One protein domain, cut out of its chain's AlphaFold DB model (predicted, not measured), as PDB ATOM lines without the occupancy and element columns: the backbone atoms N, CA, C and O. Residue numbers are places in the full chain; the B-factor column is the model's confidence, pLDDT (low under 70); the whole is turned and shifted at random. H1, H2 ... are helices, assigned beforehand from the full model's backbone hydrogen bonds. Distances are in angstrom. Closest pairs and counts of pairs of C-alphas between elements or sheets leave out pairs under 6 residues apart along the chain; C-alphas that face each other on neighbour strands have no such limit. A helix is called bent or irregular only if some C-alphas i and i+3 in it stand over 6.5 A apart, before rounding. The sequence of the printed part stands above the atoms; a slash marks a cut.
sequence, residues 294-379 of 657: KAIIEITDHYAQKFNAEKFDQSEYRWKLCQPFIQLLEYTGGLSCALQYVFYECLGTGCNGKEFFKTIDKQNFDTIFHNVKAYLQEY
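AT A GLANCE: This is residues 294 to 379 of the 657 residues of an uncharacterized protein of Rhizophagus irregularis (UniProt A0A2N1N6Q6). The longest helix, H6, crosses H4 on one side of a loosely joined group of helices, in which H1, H3 and H4 make a triangle and H5 lies across the last turns of H1 and H4. The small H2 sits by H3 and H5, and the loop between H1 and H2 reaches toward one end of the longest axis, with the last turns of H6 at the other. The printed part has 86 residues, with six named helices in the order H1 to H6 and no named strand; its class is all helix. The whole is compact, with a radius of gyration of the C-alphas of 12.4 A, yet elongated in outline, spanning 42 by 26 by 21 A.

HOW THE PARTS SIT: H6, residues 365 to 379, touches H4, residues 336 to 347, at a steep tilt of 47 degrees, opposite ways; their closest C-alphas, of Tyr 341 and Val 372, are 5.7 A apart. H4 is the hub, touching three helices. With residues 365 to 369 alone, H6 touches H3, residues 323 to 330, at a shallow tilt of 15 degrees, the same way; the closest C-alphas, of Pro 324 and Phe 365, are 6.8 A apart. H3 and H4 form a helical hairpin and only just touch, with 3 pairs of C-alphas within 8 A; the closest, of Leu 329 and Leu 339, are 6.7 A apart. Their tilt of 34 degrees is shallow, only just short of steep. H5, residues 353 to 358, touches H4 only at the corner, the C-alphas of Leu 347 and Gly 353 being closest at 4.8 A. H1, residues 294 to 306, is close to but not clearly touching H5, with the C-alphas of Ala 304 and Phe 357 closest at 7.2 A; they stand about perpendicular, at 79 degrees. H2, residues 318 to 321, is close to but not clearly touching H5, with the C-alphas of Trp 319 and Phe 357 closest at 6.5 A. H1 and H6 are apart. Every O i to N i+4 pair is within hydrogen-bond range in H1, H3, H4, H5 and H6; H2 is too short for such a pair.

IN THESE COORDINATES: H6 is 20.7 A long and ends at C-alpha 379, (244.798, 227.746, 139.174). H1, 18.4 A, begins at C-alpha 294, (255.004, 230.740, 162.838). H4 measures 15.5 A from C-alpha 336, (252.513, 228.835, 150.075), and H3 10.4 A; H5 and H2 are shorter.

THE WHOLE: The C-alphas farthest apart, of Asp 313 and Glu 378, are 42.5 A apart. The printed part has no cut. The link H1 to H2, 11 residues, is long. Mean pLDDT of the printed part is 78.2; residues 295, 313 to 315, 334, 336 to 337 and 348 to 351 are under 70.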
ATOM      1  N   LYS A 294     253.893 229.835 162.525       72.81
ATOM      2  CA  LYS A 294     255.004 230.740 162.838       72.81
ATOM      3  C   LYS A 294     255.628 231.362 161.584       72.81
ATOM      4  O   LYS A 294     255.843 232.567 161.556       72.81
ATOM      5  N   ALA A 295     255.901 230.564 160.552       64.94
ATOM      6  CA  ALA A 295     256.450 231.066 159.292       64.94
ATOM      7  C   ALA A 295     255.453 231.986 158.566       64.94
ATOM      8  O   ALA A 295     255.855 233.023 158.050       64.94
ATOM      9  N   ILE A 296     254.158 231.655 158.575       70.69
ATOM     10  CA  ILE A 296     253.101 232.509 158.007       70.69
ATOM     11  C   ILE A 296     253.061 233.868 158.720       70.69
ATOM     12  O   ILE A 296     253.016 234.911 158.064       70.69
ATOM     13  N   ILE A 297     253.144 233.873 160.053       76.88
ATOM     14  CA  ILE A 297     253.203 235.099 160.860       76.88
ATOM     15  C   ILE A 297     254.460 235.909 160.530       76.88
ATOM     16  O   ILE A 297     254.359 237.112 160.317       76.88
ATOM     17  N   GLU A 298     255.630 235.270 160.427       76.19
ATOM     18  CA  GLU A 298     256.889 235.943 160.070       76.19
ATOM     19  C   GLU A 298     256.841 236.564 158.658       76.19
ATOM     20  O   GLU A 298     257.320 237.683 158.457       76.19
ATOM     21  N   ILE A 299     256.227 235.884 157.683       72.00
ATOM     22  CA  ILE A 299     256.011 236.429 156.330       72.00
ATOM     23  C   ILE A 299     255.051 237.624 156.384       72.00
ATOM     24  O   ILE A 299     255.294 238.649 155.745       72.00
ATOM     25  N   THR A 300     253.978 237.524 157.166       81.31
ATOM     26  CA  THR A 300     253.014 238.620 157.337       81.31
ATOM     27  C   THR A 300     253.668 239.825 158.016       81.31
ATOM     28  O   THR A 300     253.485 240.951 157.564       81.31
ATOM     29  N   ASP A 301     254.506 239.601 159.034       83.00
ATOM     30  CA  ASP A 301     255.296 240.637 159.710       83.00
ATOM     31  C   ASP A 301     256.254 241.348 158.745       83.00
ATOM     32  O   ASP A 301     256.424 242.566 158.837       83.00
ATOM     33  N   HIS A 302     256.847 240.622 157.792       82.88
ATOM     34  CA  HIS A 302     257.674 241.218 156.743       82.88
ATOM     35  C   HIS A 302     256.871 242.191 155.868       82.88
ATOM     36  O   HIS A 302     257.315 243.316 155.626       82.88
ATOM     37  N   TYR A 303     255.671 241.804 155.427       81.69
ATOM     38  CA  TYR A 303     254.796 242.701 154.670       81.69
ATOM     39  C   TYR A 303     254.287 243.870 155.518       81.69
ATOM     40  O   TYR A 303     254.301 245.011 155.059       81.69
ATOM     41  N   ALA A 304     253.907 243.620 156.770       85.31
ATOM     42  CA  ALA A 304     253.509 244.656 157.717       85.31
ATOM     43  C   ALA A 304     254.629 245.693 157.906       85.31
ATOM     44  O   ALA A 304     254.376 246.896 157.872       85.31
ATOM     45  N   GLN A 305     255.881 245.243 158.011       85.69
ATOM     46  CA  GLN A 305     257.045 246.124 158.047       85.69
ATOM     47  C   GLN A 305     257.195 246.921 156.747       85.69
ATOM     48  O   GLN A 305     257.325 248.141 156.794       85.69
ATOM     49  N   LYS A 306     257.150 246.240 155.594       84.75
ATOM     50  CA  LYS A 306     257.285 246.854 154.261       84.75
ATOM     51  C   LYS A 306     256.271 247.979 154.044       84.75
ATOM     52  O   LYS A 306     256.602 248.997 153.444       84.75
ATOM     53  N   PHE A 307     255.054 247.807 154.551       85.56
ATOM     54  CA  PHE A 307     253.967 248.769 154.406       85.56
ATOM     55  C   PHE A 307     253.812 249.731 155.592       85.56
ATOM     56  O   PHE A 307     252.846 250.490 155.631       85.56
ATOM     57  N   ASN A 308     254.765 249.765 156.532       86.75
ATOM     58  CA  ASN A 308     254.715 250.620 157.724       86.75
ATOM     59  C   ASN A 308     253.405 250.461 158.518       86.75
ATOM     60  O   ASN A 308     252.767 251.451 158.888       86.75
ATOM     61  N   ALA A 309     252.988 249.213 158.740       86.69
ATOM     62  CA  ALA A 309     251.807 248.876 159.521       86.69
ATOM     63  C   ALA A 309     251.926 249.378 160.967       86.69
ATOM     64  O   ALA A 309     253.009 249.401 161.560       86.69
ATOM     65  N   GLU A 310     250.786 249.753 161.544       84.44
ATOM     66  CA  GLU A 310     250.723 250.283 162.900       84.44
ATOM     67  C   GLU A 310     251.117 249.227 163.941       84.44
ATOM     68  O   GLU A 310     250.756 248.047 163.858       84.44
ATOM     69  N   LYS A 311     251.851 249.684 164.955       84.06
ATOM     70  CA  LYS A 311     252.267 248.898 166.116       84.06
ATOM     71  C   LYS A 311     251.630 249.456 167.382       84.06
ATOM     72  O   LYS A 311     251.235 250.621 167.422       84.06
ATOM     73  N   PHE A 312     251.539 248.631 168.414       75.81
ATOM     74  CA  PHE A 312     251.337 249.110 169.778       75.81
ATOM     75  C   PHE A 312     252.628 249.728 170.329       75.81
ATOM     76  O   PHE A 312     253.716 249.498 169.791       75.81
ATOM     77  N   ASP A 313     252.519 250.444 171.450       65.69
ATOM     78  CA  ASP A 313     253.656 251.053 172.161       65.69
ATOM     79  C   ASP A 313     254.748 250.026 172.539       65.69
ATOM     80  O   ASP A 313     255.898 250.383 172.781       65.69
ATOM     81  N   GLN A 314     254.407 248.730 172.530       56.50
ATOM     82  CA  GLN A 314     255.269 247.592 172.865       56.50
ATOM     83  C   GLN A 314     255.841 246.839 171.645       56.50
ATOM     84  O   GLN A 314     256.198 245.670 171.746       56.50
ATOM     85  N   SER A 315     255.993 247.495 170.491       63.28
ATOM     86  CA  SER A 315     256.648 246.978 169.266       63.28
ATOM     87  C   SER A 315     255.932 245.860 168.485       63.28
ATOM     88  O   SER A 315     256.367 245.532 167.374       63.28
ATOM     89  N   GLU A 316     254.816 245.330 168.991       75.25
ATOM     90  CA  GLU A 316     253.978 244.345 168.292       75.25
ATOM     91  C   GLU A 316     253.017 244.993 167.286       75.25
ATOM     92  O   GLU A 316     252.471 246.070 167.532       75.25
ATOM     93  N   TYR A 317     252.798 244.338 166.142       82.00
ATOM     94  CA  TYR A 317     251.899 244.835 165.098       82.00
ATOM     95  C   TYR A 317     250.422 244.631 165.448       82.00
ATOM     96  O   TYR A 317     250.024 243.551 165.879       82.00
ATOM     97  N   ARG A 318     249.590 245.636 165.145       78.12
ATOM     98  CA  ARG A 318     248.139 245.603 165.406       78.12
ATOM     99  C   ARG A 318     247.398 244.497 164.659       78.12
ATOM    100  O   ARG A 318     246.441 243.949 165.192       78.12
ATOM    101  N   TRP A 319     247.867 244.125 163.465       83.12
ATOM    102  CA  TRP A 319     247.231 243.086 162.646       83.12
ATOM    103  C   TRP A 319     247.122 241.735 163.374       83.12
ATOM    104  O   TRP A 319     246.201 240.974 163.096       83.12
ATOM    105  N   LYS A 320     248.006 241.463 164.348       83.19
ATOM    106  CA  LYS A 320     248.007 240.232 165.156       83.19
ATOM    107  C   LYS A 320     246.816 240.106 166.112       83.19
ATOM    108  O   LYS A 320     246.662 239.066 166.736       83.19
ATOM    109  N   LEU A 321     245.989 241.142 166.252       76.38
ATOM    110  CA  LEU A 321     244.729 241.067 166.997       76.38
ATOM    111  C   LEU A 321     243.508 240.879 166.087       76.38
ATOM    112  O   LEU A 321     242.412 240.629 166.582       76.38
ATOM    113  N   CYS A 322     243.682 240.970 164.765       75.88
ATOM    114  CA  CYS A 322     242.596 240.806 163.810       75.88
ATOM    115  C   CYS A 322     242.302 239.311 163.605       75.88
ATOM    116  O   CYS A 322     242.891 238.662 162.737       75.88
ATOM    117  N   GLN A 323     241.393 238.764 164.417       72.81
ATOM    118  CA  GLN A 323     241.003 237.348 164.370       72.81
ATOM    119  C   GLN A 323     240.560 236.879 162.973       72.81
ATOM    120  O   GLN A 323     241.084 235.863 162.519       72.81
ATOM    121  N   PRO A 324     239.710 237.619 162.228       71.62
ATOM    122  CA  PRO A 324     239.313 237.197 160.883       71.62
ATOM    123  C   PRO A 324     240.495 237.088 159.911       71.62
ATOM    124  O   PRO A 324     240.543 236.183 159.079       71.62
ATOM    125  N   PHE A 325     241.491 237.972 160.032       82.06
ATOM    126  CA  PHE A 325     242.686 237.909 159.196       82.06
ATOM    127  C   PHE A 325     243.592 236.731 159.574       82.06
ATOM    128  O   PHE A 325     244.103 236.051 158.688       82.06
ATOM    129  N   ILE A 326     243.760 236.444 160.869       76.69
ATOM    130  CA  ILE A 326     244.502 235.259 161.335       76.69
ATOM    131  C   ILE A 326     243.829 233.983 160.836       76.69
ATOM    132  O   ILE A 326     244.498 233.117 160.276       76.69
ATOM    133  N   GLN A 327     242.506 233.900 160.959       73.44
ATOM    134  CA  GLN A 327     241.729 232.764 160.479       73.44
ATOM    135  C   GLN A 327     241.888 232.575 158.961       73.44
ATOM    136  O   GLN A 327     242.125 231.463 158.492       73.44
ATOM    137  N   LEU A 328     241.862 233.664 158.184       78.06
ATOM    138  CA  LEU A 328     242.122 233.629 156.742       78.06
ATOM    139  C   LEU A 328     243.528 233.092 156.409       78.06
ATOM    140  O   LEU A 328     243.696 232.331 155.452       78.06
ATOM    141  N   LEU A 329     244.541 233.458 157.201       80.00
ATOM    142  CA  LEU A 329     245.902 232.933 157.067       80.00
ATOM    143  C   LEU A 329     245.968 231.437 157.420       80.00
ATOM    144  O   LEU A 329     246.643 230.673 156.728       80.00
ATOM    145  N   GLU A 330     245.242 230.992 158.445       75.06
ATOM    146  CA  GLU A 330     245.141 229.578 158.833       75.06
ATOM    147  C   GLU A 330     244.422 228.729 157.780       75.06
ATOM    148  O   GLU A 330     244.853 227.609 157.494       75.06
ATOM    149  N   TYR A 331     243.399 229.275 157.113       77.31
ATOM    150  CA  TYR A 331     242.669 228.605 156.030       77.31
ATOM    151  C   TYR A 331     243.548 228.200 154.844       77.31
ATOM    152  O   TYR A 331     243.194 227.283 154.097       77.31
ATOM    153  N   THR A 332     244.728 228.811 154.693       77.12
ATOM    154  CA  THR A 332     245.733 228.384 153.707       77.12
ATOM    155  C   THR A 332     246.270 226.976 153.981       77.12
ATOM    156  O   THR A 332     246.820 226.344 153.077       77.12
ATOM    157  N   GLY A 333     246.145 226.473 155.216       70.88
ATOM    158  CA  GLY A 333     246.661 225.172 155.635       70.88
ATOM    159  C   GLY A 333     248.178 225.038 155.475       70.88
ATOM    160  O   GLY A 333     248.663 223.926 155.288       70.88
ATOM    161  N   GLY A 334     248.921 226.155 155.460       68.31
ATOM    162  CA  GLY A 334     250.370 226.182 155.220       68.31
ATOM    163  C   GLY A 334     250.782 226.093 153.746       68.31
ATOM    164  O   GLY A 334     251.976 225.993 153.446       68.31
ATOM    165  N   LEU A 335     249.825 226.136 152.810       71.19
ATOM    166  CA  LEU A 335     250.103 226.134 151.377       71.19
ATOM    167  C   LEU A 335     250.604 227.514 150.929       71.19
ATOM    168  O   LEU A 335     249.846 228.483 150.888       71.19
ATOM    169  N   SER A 336     251.870 227.588 150.518       67.00
ATOM    170  CA  SER A 336     252.513 228.835 150.075       67.00
ATOM    171  C   SER A 336     251.768 229.529 148.930       67.00
ATOM    172  O   SER A 336     251.654 230.749 148.927       67.00
ATOM    173  N   CYS A 337     251.203 228.767 147.989       67.19
ATOM    174  CA  CYS A 337     250.410 229.319 146.888       67.19
ATOM    175  C   CYS A 337     249.087 229.941 147.368       67.19
ATOM    176  O   CYS A 337     248.697 230.989 146.867       67.19
ATOM    177  N   ALA A 338     248.397 229.322 148.334       73.62
ATOM    178  CA  ALA A 338     247.180 229.907 148.902       73.62
ATOM    179  C   ALA A 338     247.508 231.187 149.675       73.62
ATOM    180  O   ALA A 338     246.851 232.204 149.480       73.62
ATOM    181  N   LEU A 339     248.584 231.162 150.465       77.00
ATOM    182  CA  LEU A 339     249.077 232.342 151.168       77.00
ATOM    183  C   LEU A 339     249.455 233.481 150.208       77.00
ATOM    184  O   LEU A 339     249.153 234.640 150.478       77.00
ATOM    185  N   GLN A 340     250.063 233.161 149.064       75.25
ATOM    186  CA  GLN A 340     250.374 234.156 148.041       75.25
ATOM    187  C   GLN A 340     249.109 234.820 147.491       75.25
ATOM    188  O   GLN A 340     249.097 236.038 147.352       75.25
ATOM    189  N   TYR A 341     248.050 234.058 147.198       79.56
ATOM    190  CA  TYR A 341     246.787 234.642 146.736       79.56
ATOM    191  C   TYR A 341     246.098 235.473 147.823       79.56
ATOM    192  O   TYR A 341     245.538 236.516 147.500       79.56
ATOM    193  N   VAL A 342     246.205 235.083 149.099       83.50
ATOM    194  CA  VAL A 342     245.751 235.921 150.223       83.50
ATOM    195  C   VAL A 342     246.492 237.258 150.224       83.50
ATOM    196  O   VAL A 342     245.859 238.308 150.263       83.50
ATOM    197  N   PHE A 343     247.823 237.262 150.118       83.62
ATOM    198  CA  PHE A 343     248.571 238.522 150.061       83.62
ATOM    199  C   PHE A 343     248.366 239.295 148.767       83.62
ATOM    200  O   PHE A 343     248.430 240.517 148.795       83.62
ATOM    201  N   TYR A 344     248.115 238.627 147.647       82.62
ATOM    202  CA  TYR A 344     247.768 239.300 146.403       82.62
ATOM    203  C   TYR A 344     246.475 240.094 146.556       82.62
ATOM    204  O   TYR A 344     246.437 241.274 146.226       82.62
ATOM    205  N   GLU A 345     245.448 239.471 147.123       84.94
ATOM    206  CA  GLU A 345     244.160 240.123 147.328       84.94
ATOM    207  C   GLU A 345     244.257 241.248 148.371       84.94
ATOM    208  O   GLU A 345     243.746 242.346 148.169       84.94
ATOM    209  N   CYS A 346     244.990 241.020 149.465       84.50
ATOM    210  CA  CYS A 346     245.124 242.006 150.536       84.50
ATOM    211  C   CYS A 346     246.105 243.153 150.212       84.50
ATOM    212  O   CYS A 346     245.917 244.280 150.665       84.50
ATOM    213  N   LEU A 347     247.196 242.868 149.492       82.31
ATOM    214  CA  LEU A 347     248.400 243.715 149.407       82.31
ATOM    215  C   LEU A 347     248.974 243.844 147.980       82.31
ATOM    216  O   LEU A 347     250.073 244.381 147.818       82.31
ATOM    217  N   GLY A 348     248.291 243.312 146.963       67.06
ATOM    218  CA  GLY A 348     248.757 243.265 145.576       67.06
ATOM    219  C   GLY A 348     248.787 244.617 144.859       67.06
ATOM    220  O   GLY A 348     248.543 245.680 145.430       67.06
ATOM    221  N   THR A 349     249.128 244.585 143.572       48.53
ATOM    222  CA  THR A 349     249.310 245.781 142.740       48.53
ATOM    223  C   THR A 349     247.988 246.541 142.589       48.53
ATOM    224  O   THR A 349     247.043 246.025 142.002       48.53
ATOM    225  N   GLY A 350     247.925 247.764 143.126       53.97
ATOM    226  CA  GLY A 350     246.700 248.576 143.205       53.97
ATOM    227  C   GLY A 350     246.100 248.662 144.615       53.97
ATOM    228  O   GLY A 350     245.345 249.590 144.896       53.97
ATOM    229  N   CYS A 351     246.499 247.774 145.528       60.66
ATOM    230  CA  CYS A 351     246.127 247.842 146.937       60.66
ATOM    231  C   CYS A 351     247.124 248.715 147.709       60.66
ATOM    232  O   CYS A 351     248.343 248.538 147.648       60.66
ATOM    233  N   ASN A 352     246.612 249.657 148.498       76.94
ATOM    234  CA  ASN A 352     247.435 250.425 149.422       76.94
ATOM    235  C   ASN A 352     247.686 249.586 150.684       76.94
ATOM    236  O   ASN A 352     246.933 249.671 151.651       76.94
ATOM    237  N   GLY A 353     248.744 248.768 150.690       82.25
ATOM    238  CA  GLY A 353     249.041 247.856 151.805       82.25
ATOM    239  C   GLY A 353     249.122 248.546 153.176       82.25
ATOM    240  O   GLY A 353     248.723 247.972 154.186       82.25
ATOM    241  N   LYS A 354     249.552 249.817 153.226       84.06
ATOM    242  CA  LYS A 354     249.546 250.616 154.463       84.06
ATOM    243  C   LYS A 354     248.125 250.884 154.956       84.06
ATOM    244  O   LYS A 354     247.847 250.796 156.150       84.06
ATOM    245  N   GLU A 355     247.230 251.228 154.039       87.00
ATOM    246  CA  GLU A 355     245.817 251.457 154.331       87.00
ATOM    247  C   GLU A 355     245.088 250.163 154.681       87.00
ATOM    248  O   GLU A 355     244.298 250.177 155.625       87.00
ATOM    249  N   PHE A 356     245.413 249.048 154.018       89.62
ATOM    250  CA  PHE A 356     244.906 247.722 154.378       89.62
ATOM    251  C   PHE A 356     245.181 247.421 155.855       89.62
ATOM    252  O   PHE A 356     244.244 247.216 156.621       89.62
ATOM    253  N   PHE A 357     246.445 247.499 156.295       88.75
ATOM    254  CA  PHE A 357     246.793 247.245 157.698       88.75
ATOM    255  C   PHE A 357     246.183 248.264 158.666       88.75
ATOM    256  O   PHE A 357     245.822 247.906 159.784       88.75
ATOM    257  N   LYS A 358     246.046 249.529 158.252       87.50
ATOM    258  CA  LYS A 358     245.414 250.577 159.067       87.50
ATOM    259  C   LYS A 358     243.910 250.358 159.251       87.50
ATOM    260  O   LYS A 358     243.347 250.743 160.271       87.50
ATOM    261  N   THR A 359     243.249 249.789 158.251       88.75
ATOM    262  CA  THR A 359     241.795 249.581 158.224       88.75
ATOM    263  C   THR A 359     241.428 248.106 158.330       88.75
ATOM    264  O   THR A 359     240.322 247.734 157.950       88.75
ATOM    265  N   ILE A 360     242.332 247.275 158.859       85.06
ATOM    266  CA  ILE A 360     242.223 245.815 158.831       85.06
ATOM    267  C   ILE A 360     240.924 245.305 159.469       85.06
ATOM    268  O   ILE A 360     240.265 244.438 158.911       85.06
ATOM    269  N   ASP A 361     240.477 245.938 160.556       80.81
ATOM    270  CA  ASP A 361     239.235 245.586 161.262       80.81
ATOM    271  C   ASP A 361     237.956 245.955 160.489       80.81
ATOM    272  O   ASP A 361     236.854 245.579 160.880       80.81
ATOM    273  N   LYS A 362     238.083 246.726 159.403       84.62
ATOM    274  CA  LYS A 362     236.983 247.145 158.521       84.62
ATOM    275  C   LYS A 362     237.005 246.424 157.173       84.62
ATOM    276  O   LYS A 362     236.174 246.725 156.319       84.62
ATOM    277  N   GLN A 363     237.971 245.534 156.958       84.06
ATOM    278  CA  GLN A 363     238.088 244.788 155.712       84.06
ATOM    279  C   GLN A 363     236.948 243.780 155.578       84.06
ATOM    280  O   GLN A 363     236.477 243.205 156.559       84.06
ATOM    281  N   ASN A 364     236.513 243.553 154.340       84.50
ATOM    282  CA  ASN A 364     235.520 242.533 154.034       84.50
ATOM    283  C   ASN A 364     236.231 241.199 153.759       84.50
ATOM    284  O   ASN A 364     236.572 240.882 152.616       84.50
ATOM    285  N   PHE A 365     236.477 240.434 154.823       82.00
ATOM    286  CA  PHE A 365     237.179 239.153 154.731       82.00
ATOM    287  C   PHE A 365     236.410 238.094 153.938       82.00
ATOM    288  O   PHE A 365     237.052 237.259 153.303       82.00
ATOM    289  N   ASP A 366     235.079 238.175 153.877       75.50
ATOM    290  CA  ASP A 366     234.273 237.282 153.039       75.50
ATOM    291  C   ASP A 366     234.608 237.486 151.563       75.50
ATOM    292  O   ASP A 366     234.845 236.525 150.833       75.50
ATOM    293  N   THR A 367     234.692 238.743 151.123       83.19
ATOM    294  CA  THR A 367     235.049 239.082 149.737       83.19
ATOM    295  C   THR A 367     236.465 238.613 149.411       83.19
ATOM    296  O   THR A 367     236.681 237.982 148.378       83.19
ATOM    297  N   ILE A 368     237.414 238.844 150.325       83.50
ATOM    298  CA  ILE A 368     238.802 238.389 150.166       83.50
ATOM    299  C   ILE A 368     238.847 236.861 150.045       83.50
ATOM    300  O   ILE A 368     239.472 236.324 149.131       83.50
ATOM    301  N   PHE A 369     238.146 236.148 150.928       81.06
ATOM    302  CA  PHE A 369     238.069 234.691 150.900       81.06
ATOM    303  C   PHE A 369     237.499 234.176 149.573       81.06
ATOM    304  O   PHE A 369     238.079 233.275 148.968       81.06
ATOM    305  N   HIS A 370     236.408 234.774 149.083       83.31
ATOM    306  CA  HIS A 370     235.781 234.411 147.811       83.31
ATOM    307  C   HIS A 370     236.723 234.592 146.621       83.31
ATOM    308  O   HIS A 370     236.824 233.698 145.775       83.31
ATOM    309  N   ASN A 371     237.442 235.712 146.576       86.50
ATOM    310  CA  ASN A 371     238.385 236.000 145.502       86.50
ATOM    311  C   ASN A 371     239.550 235.002 145.523       86.50
ATOM    312  O   ASN A 371     239.850 234.378 144.504       86.50
ATOM    313  N   VAL A 372     240.129 234.735 146.700       82.25
ATOM    314  CA  VAL A 372     241.186 233.722 146.865       82.25
ATOM    315  C   VAL A 372     240.698 232.327 146.471       82.25
ATOM    316  O   VAL A 372     241.393 231.612 145.745       82.25
ATOM    317  N   LYS A 373     239.486 231.942 146.890       85.12
ATOM    318  CA  LYS A 373     238.842 230.677 146.508       85.12
ATOM    319  C   LYS A 373     238.716 230.557 144.986       85.12
ATOM    320  O   LYS A 373     239.060 229.513 144.428       85.12
ATOM    321  N   ALA A 374     238.286 231.622 144.307       85.00
ATOM    322  CA  ALA A 374     238.163 231.663 142.851       85.00
ATOM    323  C   ALA A 374     239.524 231.531 142.146       85.00
ATOM    324  O   ALA A 374     239.658 230.702 141.243       85.00
ATOM    325  N   TYR A 375     240.551 232.261 142.601       81.88
ATOM    326  CA  TYR A 375     241.910 232.146 142.053       81.88
ATOM    327  C   TYR A 375     242.468 230.729 142.209       81.88
ATOM    328  O   TYR A 375     243.056 230.178 141.277       81.88
ATOM    329  N   LEU A 376     242.263 230.111 143.375       77.12
ATOM    330  CA  LEU A 376     242.691 228.738 143.635       77.12
ATOM    331  C   LEU A 376     241.942 227.737 142.752       77.12
ATOM    332  O   LEU A 376     242.575 226.851 142.177       77.12
ATOM    333  N   GLN A 377     240.629 227.891 142.592       81.56
ATOM    334  CA  GLN A 377     239.843 227.063 141.680       81.56
ATOM    335  C   GLN A 377     240.351 227.175 140.236       81.56
ATOM    336  O   GLN A 377     240.552 226.146 139.594       81.56
ATOM    337  N   GLU A 378     240.605 228.380 139.721       77.81
ATOM    338  CA  GLU A 378     241.139 228.566 138.364       77.81
ATOM    339  C   GLU A 378     242.545 227.962 138.222       77.81
ATOM    340  O   GLU A 378     242.845 227.264 137.251       77.81
ATOM    341  N   TYR A 379     243.406 228.182 139.216       70.50
ATOM    342  CA  TYR A 379     244.798 227.746 139.174       70.50
ATOM    343  C   TYR A 379     244.961 226.224 139.271       70.50
ATOM    344  O   TYR A 379     245.806 225.636 138.587       70.50
TER     345      TYR A 379